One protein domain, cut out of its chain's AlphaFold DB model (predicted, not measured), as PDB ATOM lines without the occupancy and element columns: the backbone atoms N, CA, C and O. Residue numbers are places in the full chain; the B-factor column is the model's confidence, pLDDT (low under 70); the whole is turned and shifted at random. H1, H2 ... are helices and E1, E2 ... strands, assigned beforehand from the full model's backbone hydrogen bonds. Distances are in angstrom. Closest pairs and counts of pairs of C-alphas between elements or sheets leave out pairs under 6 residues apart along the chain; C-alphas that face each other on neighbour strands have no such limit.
ATOM      1  N   CYS A   3     178.845 130.378 191.192       76.38
ATOM      2  CA  CYS A   3     178.688 131.552 190.336       76.38
ATOM      3  C   CYS A   3     178.176 131.148 188.952       76.38
ATOM      4  O   CYS A   3     178.652 130.174 188.373       76.38
ATOM      5  N   ILE A   4     177.227 131.919 188.431       82.00
ATOM      6  CA  ILE A   4     176.652 131.759 187.099       82.00
ATOM      7  C   ILE A   4     177.065 132.964 186.260       82.00
ATOM      8  O   ILE A   4     176.889 134.113 186.667       82.00
ATOM      9  N   LEU A   5     177.632 132.693 185.087       79.50
ATOM     10  CA  LEU A   5     178.056 133.714 184.137       79.50
ATOM     11  C   LEU A   5     177.019 133.821 183.022       79.50
ATOM     12  O   LEU A   5     176.851 132.881 182.244       79.50
ATOM     13  N   ARG A   6     176.359 134.977 182.926       77.56
ATOM     14  CA  ARG A   6     175.524 135.343 181.784       77.56
ATOM     15  C   ARG A   6     176.350 136.212 180.845       77.56
ATOM     16  O   ARG A   6     176.752 137.327 181.186       77.56
ATOM     17  N   ARG A   7     176.603 135.686 179.650       67.38
ATOM     18  CA  ARG A   7     177.215 136.422 178.547       67.38
ATOM     19  C   ARG A   7     176.239 136.402 177.386       67.38
ATOM     20  O   ARG A   7     175.969 135.341 176.841       67.38
ATOM     21  N   ASP A   8     175.715 137.569 177.062       65.62
ATOM     22  CA  ASP A   8     174.710 137.763 176.028       65.62
ATOM     23  C   ASP A   8     175.200 138.911 175.140       65.62
ATOM     24  O   ASP A   8     175.756 139.875 175.662       65.62
ATOM     25  N   GLU A   9     175.066 138.816 173.817       56.28
ATOM     26  CA  GLU A   9     175.594 139.851 172.909       56.28
ATOM     27  C   GLU A   9     174.862 141.196 173.063       56.28
ATOM     28  O   GLU A   9     175.423 142.241 172.741       56.28
ATOM     29  N   ALA A  10     173.642 141.178 173.613       61.34
ATOM     30  CA  ALA A  10     172.821 142.362 173.854       61.34
ATOM     31  C   ALA A  10     172.996 142.986 175.254       61.34
ATOM     32  O   ALA A  10     172.534 144.103 175.479       61.34
ATOM     33  N   HIS A  11     173.648 142.295 176.200       60.66
ATOM     34  CA  HIS A  11     173.710 142.715 177.605       60.66
ATOM     35  C   HIS A  11     175.155 142.787 178.123       60.66
ATOM     36  O   HIS A  11     176.006 141.997 177.705       60.66
ATOM     37  N   PRO A  12     175.466 143.687 179.077       67.12
ATOM     38  CA  PRO A  12     176.770 143.685 179.733       67.12
ATOM     39  C   PRO A  12     177.019 142.338 180.424       67.12
ATOM     40  O   PRO A  12     176.097 141.717 180.964       67.12
ATOM     41  N   LEU A  13     178.280 141.887 180.422       76.88
ATOM     42  CA  LEU A  13     178.671 140.630 181.067       76.88
ATOM     43  C   LEU A  13     178.193 140.654 182.521       76.88
ATOM     44  O   LEU A  13     178.619 141.517 183.289       76.88
ATOM     45  N   THR A  14     177.312 139.725 182.886       80.38
ATOM     46  CA  THR A  14     176.678 139.717 184.205       80.38
ATOM     47  C   THR A  14     177.012 138.430 184.947       80.38
ATOM     48  O   THR A  14     176.880 137.328 184.417       80.38
ATOM     49  N   VAL A  15     177.470 138.569 186.188       83.31
ATOM     50  CA  VAL A  15     177.831 137.463 187.075       83.31
ATOM     51  C   VAL A  15     176.839 137.413 188.221       83.31
ATOM     52  O   VAL A  15     176.751 138.352 189.011       83.31
ATOM     53  N   TYR A  16     176.135 136.296 188.345       84.19
ATOM     54  CA  TYR A  16     175.250 136.021 189.469       84.19
ATOM     55  C   TYR A  16     175.977 135.113 190.453       84.19
ATOM     56  O   TYR A  16     176.460 134.038 190.095       84.19
ATOM     57  N   VAL A  17     176.078 135.541 191.704       84.69
ATOM     58  CA  VAL A  17     176.654 134.737 192.781       84.69
ATOM     59  C   VAL A  17     175.521 134.159 193.595       84.69
ATOM     60  O   VAL A  17     174.666 134.901 194.068       84.69
ATOM     61  N   ARG A  18     175.547 132.845 193.797       86.50
ATOM     62  CA  ARG A  18     174.558 132.132 194.597       86.50
ATOM     63  C   ARG A  18     175.176 131.461 195.808       86.50
ATOM     64  O   ARG A  18     176.332 131.011 195.807       86.50
ATOM     65  N   CYS A  19     174.367 131.330 196.847       81.44
ATOM     66  CA  CYS A  19     174.712 130.513 197.989       81.44
ATOM     67  C   CYS A  19     174.804 129.049 197.545       81.44
ATOM     68  O   CYS A  19     173.884 128.508 196.942       81.44
ATOM     69  N   ALA A  20     175.908 128.373 197.865       78.19
ATOM     70  CA  ALA A  20     176.054 126.954 197.525       78.19
ATOM     71  C   ALA A  20     175.158 126.042 198.380       78.19
ATOM     72  O   ALA A  20     174.937 124.899 198.009       78.19
ATOM     73  N   LYS A  21     174.668 126.540 199.522       78.75
ATOM     74  CA  LYS A  21     173.851 125.764 200.458       78.75
ATOM     75  C   LYS A  21     172.351 125.902 200.190       78.75
ATOM     76  O   LYS A  21     171.657 124.898 200.226       78.75
ATOM     77  N   CYS A  22     171.861 127.119 199.940       82.31
ATOM     78  CA  CYS A  22     170.434 127.375 199.697       82.31
ATOM     79  C   CYS A  22     170.098 127.759 198.247       82.31
ATOM     80  O   CYS A  22     168.927 127.862 197.917       82.31
ATOM     81  N   GLY A  23     171.087 127.977 197.374       81.44
ATOM     82  CA  GLY A  23     170.847 128.355 195.975       81.44
ATOM     83  C   GLY A  23     170.384 129.801 195.765       81.44
ATOM     84  O   GLY A  23     170.246 130.224 194.617       81.44
ATOM     85  N   GLU A  24     170.190 130.568 196.839       83.31
ATOM     86  CA  GLU A  24     169.704 131.946 196.763       83.31
ATOM     87  C   GLU A  24     170.722 132.911 196.164       83.31
ATOM     88  O   GLU A  24     171.937 132.721 196.302       83.31
ATOM     89  N   LEU A  25     170.210 133.966 195.525       82.50
ATOM     90  CA  LEU A  25     171.002 135.038 194.939       82.50
ATOM     91  C   LEU A  25     171.672 135.876 196.039       82.50
ATOM     92  O   LEU A  25     171.026 136.493 196.883       82.50
ATOM     93  N   VAL A  26     173.001 135.912 196.009       84.56
ATOM     94  CA  VAL A  26     173.852 136.630 196.968       84.56
ATOM     95  C   VAL A  26     174.389 137.930 196.378       84.56
ATOM     96  O   VAL A  26     174.589 138.896 197.108       84.56
ATOM     97  N   ALA A  27     174.656 137.980 195.074       79.31
ATOM     98  CA  ALA A  27     175.103 139.203 194.413       79.31
ATOM     99  C   ALA A  27     174.891 139.135 192.901       79.31
ATOM    100  O   ALA A  27     174.921 138.051 192.315       79.31
ATOM    101  N   ARG A  28     174.768 140.309 192.274       80.62
ATOM    102  CA  ARG A  28     174.774 140.478 190.820       80.62
ATOM    103  C   ARG A  28     175.836 141.508 190.453       80.62
ATOM    104  O   ARG A  28     175.740 142.665 190.848       80.62
ATOM    105  N   TYR A  29     176.818 141.100 189.661       75.38
ATOM    106  CA  TYR A  29     177.853 141.987 189.139       75.38
ATOM    107  C   TYR A  29     177.636 142.198 187.653       75.38
ATOM    108  O   TYR A  29     177.761 141.249 186.886       75.38
ATOM    109  N   LYS A  30     177.357 143.432 187.238       71.94
ATOM    110  CA  LYS A  30     177.410 143.814 185.827       71.94
ATOM    111  C   LYS A  30     178.812 144.353 185.565       71.94
ATOM    112  O   LYS A  30     179.297 145.202 186.305       71.94
ATOM    113  N   VAL A  31     179.520 143.857 184.556       63.50
ATOM    114  CA  VAL A  31     180.829 144.422 184.200       63.50
ATOM    115  C   VAL A  31     180.609 145.864 183.740       63.50
ATOM    116  O   VAL A  31     180.085 146.100 182.657       63.50
ATOM    117  N   GLY A  32     180.962 146.809 184.616       59.50
ATOM    118  CA  GLY A  32     180.661 148.238 184.490       59.50
ATOM    119  C   GLY A  32     180.071 148.869 185.761       59.50
ATOM    120  O   GLY A  32     180.340 150.046 185.998       59.50
ATOM    121  N   GLU A  33     179.353 148.098 186.597       57.16
ATOM    122  CA  GLU A  33     178.613 148.554 187.794       57.16
ATOM    123  C   GLU A  33     178.530 147.448 188.884       57.16
ATOM    124  O   GLU A  33     178.190 146.293 188.617       57.16
ATOM    125  N   TYR A  34     178.854 147.774 190.144       58.81
ATOM    126  CA  TYR A  34     179.008 146.803 191.249       58.81
ATOM    127  C   TYR A  34     177.812 146.805 192.222       58.81
ATOM    128  O   TYR A  34     177.657 147.777 192.947       58.81
ATOM    129  N   TYR A  35     177.028 145.719 192.342       60.62
ATOM    130  CA  TYR A  35     175.912 145.598 193.306       60.62
ATOM    131  C   TYR A  35     176.024 144.340 194.197       60.62
ATOM    132  O   TYR A  35     176.275 143.236 193.712       60.62
ATOM    133  N   HIS A  36     175.823 144.483 195.514       60.34
ATOM    134  CA  HIS A  36     175.861 143.383 196.487       60.34
ATOM    135  C   HIS A  36     174.500 143.226 197.177       60.34
ATOM    136  O   HIS A  36     174.101 144.065 197.986       60.34
ATOM    137  N   HIS A  37     173.818 142.113 196.908       59.34
ATOM    138  CA  HIS A  37     172.517 141.804 197.500       59.34
ATOM    139  C   HIS A  37     172.677 141.471 199.001       59.34
ATOM    140  O   HIS A  37     173.719 140.965 199.431       59.34
ATOM    141  N   GLY A  38     171.706 141.858 199.835       65.06
ATOM    142  CA  GLY A  38     171.748 141.664 201.294       65.06
ATOM    143  C   GLY A  38     172.605 142.656 202.102       65.06
ATOM    144  O   GLY A  38     172.647 142.558 203.326       65.06
ATOM    145  N   LYS A  39     173.269 143.630 201.460       65.44
ATOM    146  CA  LYS A  39     173.969 144.739 202.150       65.44
ATOM    147  C   LYS A  39     173.156 146.038 202.240       65.44
ATOM    148  O   LYS A  39     173.664 147.040 202.735       65.44
ATOM    149  N   GLY A  40     171.905 146.016 201.785       65.94
ATOM    150  CA  GLY A  40     171.016 147.174 201.795       65.94
ATOM    151  C   GLY A  40     171.460 148.304 200.858       65.94
ATOM    152  O   GLY A  40     172.367 148.162 200.031       65.94
ATOM    153  N   MET A  41     170.803 149.453 201.016       61.72
ATOM    154  CA  MET A  41     170.870 150.606 200.111       61.72
ATOM    155  C   MET A  41     172.289 151.184 199.938       61.72
ATOM    156  O   MET A  41     172.618 151.715 198.884       61.72
ATOM    157  N   GLU A  42     173.180 151.022 200.922       63.91
ATOM    158  CA  GLU A  42     174.560 151.530 200.853       63.91
ATOM    159  C   GLU A  42     175.413 150.856 199.772       63.91
ATOM    160  O   GLU A  42     176.267 151.501 199.159       63.91
ATOM    161  N   SER A  43     175.208 149.558 199.520       62.84
ATOM    162  CA  SER A  43     175.934 148.882 198.440       62.84
ATOM    163  C   SER A  43     175.426 149.300 197.069       62.84
ATOM    164  O   SER A  43     176.202 149.310 196.117       62.84
ATOM    165  N   TRP A  44     174.140 149.621 196.972       62.19
ATOM    166  CA  TRP A  44     173.514 150.096 195.748       62.19
ATOM    167  C   TRP A  44     173.959 151.523 195.409       62.19
ATOM    168  O   TRP A  44     174.378 151.783 194.287       62.19
ATOM    169  N   LEU A  45     174.027 152.414 196.404       63.38
ATOM    170  CA  LEU A  45     174.540 153.778 196.225       63.38
ATOM    171  C   LEU A  45     176.002 153.819 195.748       63.38
ATOM    172  O   LEU A  45     176.388 154.744 195.045       63.38
ATOM    173  N   LYS A  46     176.824 152.820 196.102       63.16
ATOM    174  CA  LYS A  46     178.213 152.693 195.617       63.16
ATOM    175  C   LYS A  46     178.323 152.141 194.195       63.16
ATOM    176  O   LYS A  46     179.350 152.350 193.553       63.16
ATOM    177  N   ALA A  47     177.304 151.418 193.732       61.16
ATOM    178  CA  ALA A  47     177.185 150.967 192.347       61.16
ATOM    179  C   ALA A  47     176.899 152.138 191.401       61.16
ATOM    180  O   ALA A  47     177.326 152.125 190.251       61.16
ATOM    181  N   MET A  48     176.157 153.120 191.916       61.25
ATOM    182  CA  MET A  48     175.576 154.218 191.163       61.25
ATOM    183  C   MET A  48     176.636 155.266 190.797       61.25
ATOM    184  O   MET A  48     177.361 155.776 191.654       61.25
ATOM    185  N   ARG A  49     176.730 155.610 189.509       55.19
ATOM    186  CA  ARG A  49     177.577 156.718 189.050       55.19
ATOM    187  C   ARG A  49     176.938 158.063 189.431       55.19
ATOM    188  O   ARG A  49     175.716 158.205 189.350       55.19
ATOM    189  N   PRO A  50     177.726 159.078 189.834       44.00
ATOM    190  CA  PRO A  50     177.188 160.409 190.089       44.00
ATOM    191  C   PRO A  50     176.674 161.013 188.773       44.00
ATOM    192  O   PRO A  50     177.467 161.356 187.900       44.00
ATOM    193  N   GLY A  51     175.349 161.121 188.640       53.75
ATOM    194  CA  GLY A  51     174.676 161.685 187.463       53.75
ATOM    195  C   GLY A  51     173.508 160.859 186.918       53.75
ATOM    196  O   GLY A  51     172.772 161.378 186.087       53.75
ATOM    197  N   ASP A  52     173.313 159.618 187.382       57.44
ATOM    198  CA  ASP A  52     172.378 158.699 186.720       57.44
ATOM    199  C   ASP A  52     170.881 158.989 186.950       57.44
ATOM    200  O   ASP A  52     170.120 158.740 186.021       57.44
ATOM    201  N   ARG A  53     170.411 159.568 188.078       54.75
ATOM    202  CA  ARG A  53     168.987 159.987 188.218       54.75
ATOM    203  C   ARG A  53     168.718 161.194 189.133       54.75
ATOM    204  O   ARG A  53     169.458 161.510 190.060       54.75
ATOM    205  N   GLU A  54     167.595 161.842 188.823       57.25
ATOM    206  CA  GLU A  54     167.221 163.252 189.033       57.25
ATOM    207  C   GLU A  54     166.717 163.637 190.445       57.25
ATOM    208  O   GLU A  54     166.458 164.810 190.718       57.25
ATOM    209  N   SER A  55     166.578 162.714 191.403       55.53
ATOM    210  CA  SER A  55     166.188 163.114 192.765       55.53
ATOM    211  C   SER A  55     166.362 162.024 193.807       55.53
ATOM    212  O   SER A  55     165.810 160.935 193.683       55.53
ATOM    213  N   ALA A  56     166.987 162.380 194.932       59.25
ATOM    214  CA  ALA A  56     167.137 161.494 196.083       59.25
ATOM    215  C   ALA A  56     165.810 160.998 196.695       59.25
ATOM    216  O   ALA A  56     165.794 160.073 197.503       59.25
ATOM    217  N   ARG A  57     164.685 161.614 196.312       60.19
ATOM    218  CA  ARG A  57     163.339 161.245 196.763       60.19
ATOM    219  C   ARG A  57     162.862 159.895 196.224       60.19
ATOM    220  O   ARG A  57     162.025 159.280 196.874       60.19
ATOM    221  N   ASN A  58     163.410 159.430 195.099       64.81
ATOM    222  CA  ASN A  58     162.991 158.181 194.458       64.81
ATOM    223  C   ASN A  58     163.932 157.001 194.724       64.81
ATOM    224  O   ASN A  58     163.586 155.880 194.371       64.81
ATOM    225  N   PHE A  59     165.041 157.207 195.450       68.94
ATOM    226  CA  PHE A  59     166.056 156.172 195.688       68.94
ATOM    227  C   PHE A  59     165.504 154.851 196.222       68.94
ATOM    228  O   PHE A  59     166.061 153.799 195.929       68.94
ATOM    229  N   ARG A  60     164.431 154.888 197.018       69.50
ATOM    230  CA  ARG A  60     163.822 153.659 197.525       69.50
ATOM    231  C   ARG A  60     163.100 152.875 196.431       69.50
ATOM    232  O   ARG A  60     163.349 151.690 196.307       69.50
ATOM    233  N   ALA A  61     162.293 153.550 195.614       75.88
ATOM    234  CA  ALA A  61     161.622 152.927 194.478       75.88
ATOM    235  C   ALA A  61     162.628 152.438 193.424       75.88
ATOM    236  O   ALA A  61     162.494 151.322 192.938       75.88
ATOM    237  N   ASP A  62     163.670 153.226 193.134       72.19
ATOM    238  CA  ASP A  62     164.753 152.809 192.235       72.19
ATOM    239  C   ASP A  62     165.513 151.581 192.792       72.19
ATOM    240  O   ASP A  62     165.911 150.697 192.037       72.19
ATOM    241  N   PHE A  63     165.713 151.496 194.115       74.88
ATOM    242  CA  PHE A  63     166.325 150.327 194.758       74.88
ATOM    243  C   PHE A  63     165.433 149.084 194.658       74.88
ATOM    244  O   PHE A  63     165.927 148.020 194.289       74.88
ATOM    245  N   ASP A  64     164.141 149.224 194.965       77.62
ATOM    246  CA  ASP A  64     163.170 148.129 194.894       77.62
ATOM    247  C   ASP A  64     163.028 147.608 193.444       77.62
ATOM    248  O   ASP A  64     162.943 146.401 193.231       77.62
ATOM    249  N   GLU A  65     163.071 148.492 192.438       80.88
ATOM    250  CA  GLU A  65     163.129 148.129 191.010       80.88
ATOM    251  C   GLU A  65     164.369 147.268 190.718       80.88
ATOM    252  O   GLU A  65     164.249 146.127 190.278       80.88
ATOM    253  N   VAL A  66     165.564 147.752 191.081       78.50
ATOM    254  CA  VAL A  66     166.819 147.018 190.852       78.50
ATOM    255  C   VAL A  66     166.858 145.667 191.572       78.50
ATOM    256  O   VAL A  66     167.456 144.716 191.054       78.50
ATOM    257  N   GLU A  67     166.285 145.575 192.771       78.69
ATOM    258  CA  GLU A  67     166.203 144.327 193.529       78.69
ATOM    259  C   GLU A  67     165.305 143.306 192.822       78.69
ATOM    260  O   GLU A  67     165.759 142.184 192.583       78.69
ATOM    261  N   ASN A  68     164.100 143.713 192.412       82.25
ATOM    262  CA  ASN A  68     163.165 142.844 191.696       82.25
ATOM    263  C   ASN A  68     163.734 142.389 190.346       82.25
ATOM    264  O   ASN A  68     163.831 141.183 190.116       82.25
ATOM    265  N   ASP A  69     164.253 143.315 189.532       82.56
ATOM    266  CA  ASP A  69     164.914 142.996 188.258       82.56
ATOM    267  C   ASP A  69     166.037 141.965 188.443       82.56
ATOM    268  O   ASP A  69     166.195 141.026 187.664       82.56
ATOM    269  N   SER A  70     166.839 142.108 189.505       78.88
ATOM    270  CA  SER A  70     167.954 141.189 189.761       78.88
ATOM    271  C   SER A  70     167.487 139.764 190.065       78.88
ATOM    272  O   SER A  70     168.201 138.812 189.733       78.88
ATOM    273  N   ILE A  71     166.334 139.616 190.721       84.62
ATOM    274  CA  ILE A  71     165.737 138.322 191.058       84.62
ATOM    275  C   ILE A  71     165.101 137.701 189.814       84.62
ATOM    276  O   ILE A  71     165.361 136.529 189.540       84.62
ATOM    277  N   GLU A  72     164.329 138.477 189.053       86.50
ATOM    278  CA  GLU A  72     163.677 138.022 187.819       86.50
ATOM    279  C   GLU A  72     164.712 137.543 186.794       86.50
ATOM    280  O   GLU A  72     164.672 136.386 186.368       86.50
ATOM    281  N   GLU A  73     165.737 138.355 186.506       84.31
ATOM    282  CA  GLU A  73     166.803 137.964 185.577       84.31
ATOM    283  C   GLU A  73     167.552 136.707 186.050       84.31
ATOM    284  O   GLU A  73     168.017 135.901 185.240       84.31
ATOM    285  N   TYR A  74     167.726 136.543 187.366       84.19
ATOM    286  CA  TYR A  74     168.375 135.359 187.923       84.19
ATOM    287  C   TYR A  74     167.516 134.107 187.725       84.19
ATOM    288  O   TYR A  74     168.058 133.064 187.356       84.19
ATOM    289  N   GLN A  75     166.199 134.200 187.924       85.50
ATOM    290  CA  GLN A  75     165.278 133.090 187.678       85.50
ATOM    291  C   GLN A  75     165.267 132.684 186.205       85.50
ATOM    292  O   GLN A  75     165.469 131.506 185.919       85.50
ATOM    293  N   GLU A  76     165.188 133.641 185.279       86.50
ATOM    294  CA  GLU A  76     165.262 133.352 183.841       86.50
ATOM    295  C   GLU A  76     166.558 132.618 183.462       86.50
ATOM    296  O   GLU A  76     166.570 131.705 182.633       86.50
ATOM    297  N   VAL A  77     167.685 133.022 184.059       84.19
ATOM    298  CA  VAL A  77     168.977 132.363 183.833       84.19
ATOM    299  C   VAL A  77     168.962 130.934 184.377       84.19
ATOM    300  O   VAL A  77     169.485 130.037 183.717       84.19
ATOM    301  N   LEU A  78     168.367 130.698 185.550       83.88
ATOM    302  CA  LEU A  78     168.224 129.351 186.106       83.88
ATOM    303  C   LEU A  78     167.322 128.466 185.235       83.88
ATOM    304  O   LEU A  78     167.672 127.311 185.001       83.88
ATOM    305  N   GLU A  79     166.205 128.993 184.733       84.88
ATOM    306  CA  GLU A  79     165.300 128.268 183.832       84.88
ATOM    307  C   GLU A  79     166.026 127.848 182.551       84.88
ATOM    308  O   GLU A  79     166.099 126.654 182.249       84.88
ATOM    309  N   LYS A  80     166.693 128.793 181.877       82.12
ATOM    310  CA  LYS A  80     167.470 128.515 180.656       82.12
ATOM    311  C   LYS A  80     168.565 127.476 180.874       82.12
ATOM    312  O   LYS A  80     168.861 126.683 179.981       82.12
ATOM    313  N   LEU A  81     169.213 127.472 182.038       78.69
ATOM    314  CA  LEU A  81     170.242 126.477 182.336       78.69
ATOM    315  C   LEU A  81     169.652 125.103 182.687       78.69
ATOM    316  O   LEU A  81     170.263 124.083 182.347       78.69
ATOM    317  N   GLY A  82     168.473 125.071 183.314       75.50
ATOM    318  CA  GLY A  82     167.693 123.856 183.541       75.50
ATOM    319  C   GLY A  82     167.278 123.187 182.230       75.50
ATOM    320  O   GLY A  82     167.464 121.980 182.075       75.50
ATOM    321  N   GLU A  83     166.832 123.971 181.247       72.38
ATOM    322  CA  GLU A  83     166.524 123.492 179.890       72.38
ATOM    323  C   GLU A  83     167.762 122.939 179.163       72.38
ATOM    324  O   GLU A  83     167.671 121.986 178.391       72.38
ATOM    325  N   GLN A  84     168.945 123.491 179.449       68.44
ATOM    326  CA  GLN A  84     170.220 123.016 178.899       68.44
ATOM    327  C   GLN A  84     170.787 121.781 179.622       68.44
ATOM    328  O   GLN A  84     171.881 121.326 179.278       68.44
ATOM    329  N   GLY A  85     170.089 121.239 180.629       62.34
ATOM    330  CA  GLY A  85     170.504 120.042 181.368       62.34
ATOM    331  C   GLY A  85     171.796 120.209 182.177       62.34
ATOM    332  O   GLY A  85     172.399 119.219 182.594       62.34
TER     333      GLY A  85
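Overview. This is residues 3 to 85 of the 88 residues of an uncharacterized protein of Deltaproteobacteria bacterium (UniProt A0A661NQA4). A meander of four antiparallel strands, E1 to E4, forms one small twisted sheet, and the long helix H2 crosses one face of it as a second layer. The short helix H1 sits beside edge strand E4 and only grazes the sheet; beyond it a long link folds back to the start of H2, whose length lies along the longest axis. The printed part has 83 residues, with four named strands followed by two named helices, and its class is mixed, helices and strands. It is only just compact, close to loose, with a radius of gyration of the C-alphas of 13.7 A, and its outline is only just flat, spanning 45 by 30 by 17 A.

Along the chain. The sheet begins with E1, residues 3 to 8, 16.1 A long, with C-alpha 3 at (178.688, 131.552, 190.336). E2 is residues 11 to 18, 20.0 A long; E3 is residues 25 to 30, 14.2 A; E4 is residues 33 to 35, 6.8 A. H1 is residues 41 to 47, 10.0 A long. H2, residues 59 to 83, is 36.3 A long, from C-alpha 59 at (166.056, 156.172, 195.688) to C-alpha 83 at (166.524, 123.492, 179.890).

Arrangement. The sheet's order is E1 - E2 - E3 - E4, each neighbour pair a hairpin, and it is twisted, its C-alphas lying up to 4.3 A off the best plane. E1 and E2 are antiparallel at 165 degrees, with N 4 and O 16 within hydrogen-bond range at 2.8 A. E2 and E3 stand at 158 degrees, with N 15 and O 29 at 2.8 A. E3 and E4 stand at 170 degrees, with N 33 and O 30 at 2.9 A. E4 is apart from E1 and E2. H2 is on the sheet at a height of 10.0 A, over E3 and only just over E2, on which 3 of its C-alphas fall. It runs across the strands, at 80 degrees to E3 on the local plane. The closest C-alphas of E3 and H2 are those of Arg 28 and Ser 70, 6.9 A apart. H1 only grazes the sheet; its closest C-alphas with E4 are those of Ala 47 and Tyr 34, 4.7 A apart. H1 and H2 are close but not clearly touching, the C-alphas of Met 41 and Phe 63 coming closest at 7.0 A, and only just about perpendicular at 73 degrees. In both helices every O i to N i+4 pair is within hydrogen-bond range.

Size, cuts and confidence. The C-alphas farthest apart, those of Ser 55 and Gly 85, are 44.8 A apart. The printed part has no cut. The link from H1 to H2, 11 residues, is long. Mean pLDDT of the printed part is 71.7; residues 7 to 12, 31 to 60 and 84 to 85 are under 70.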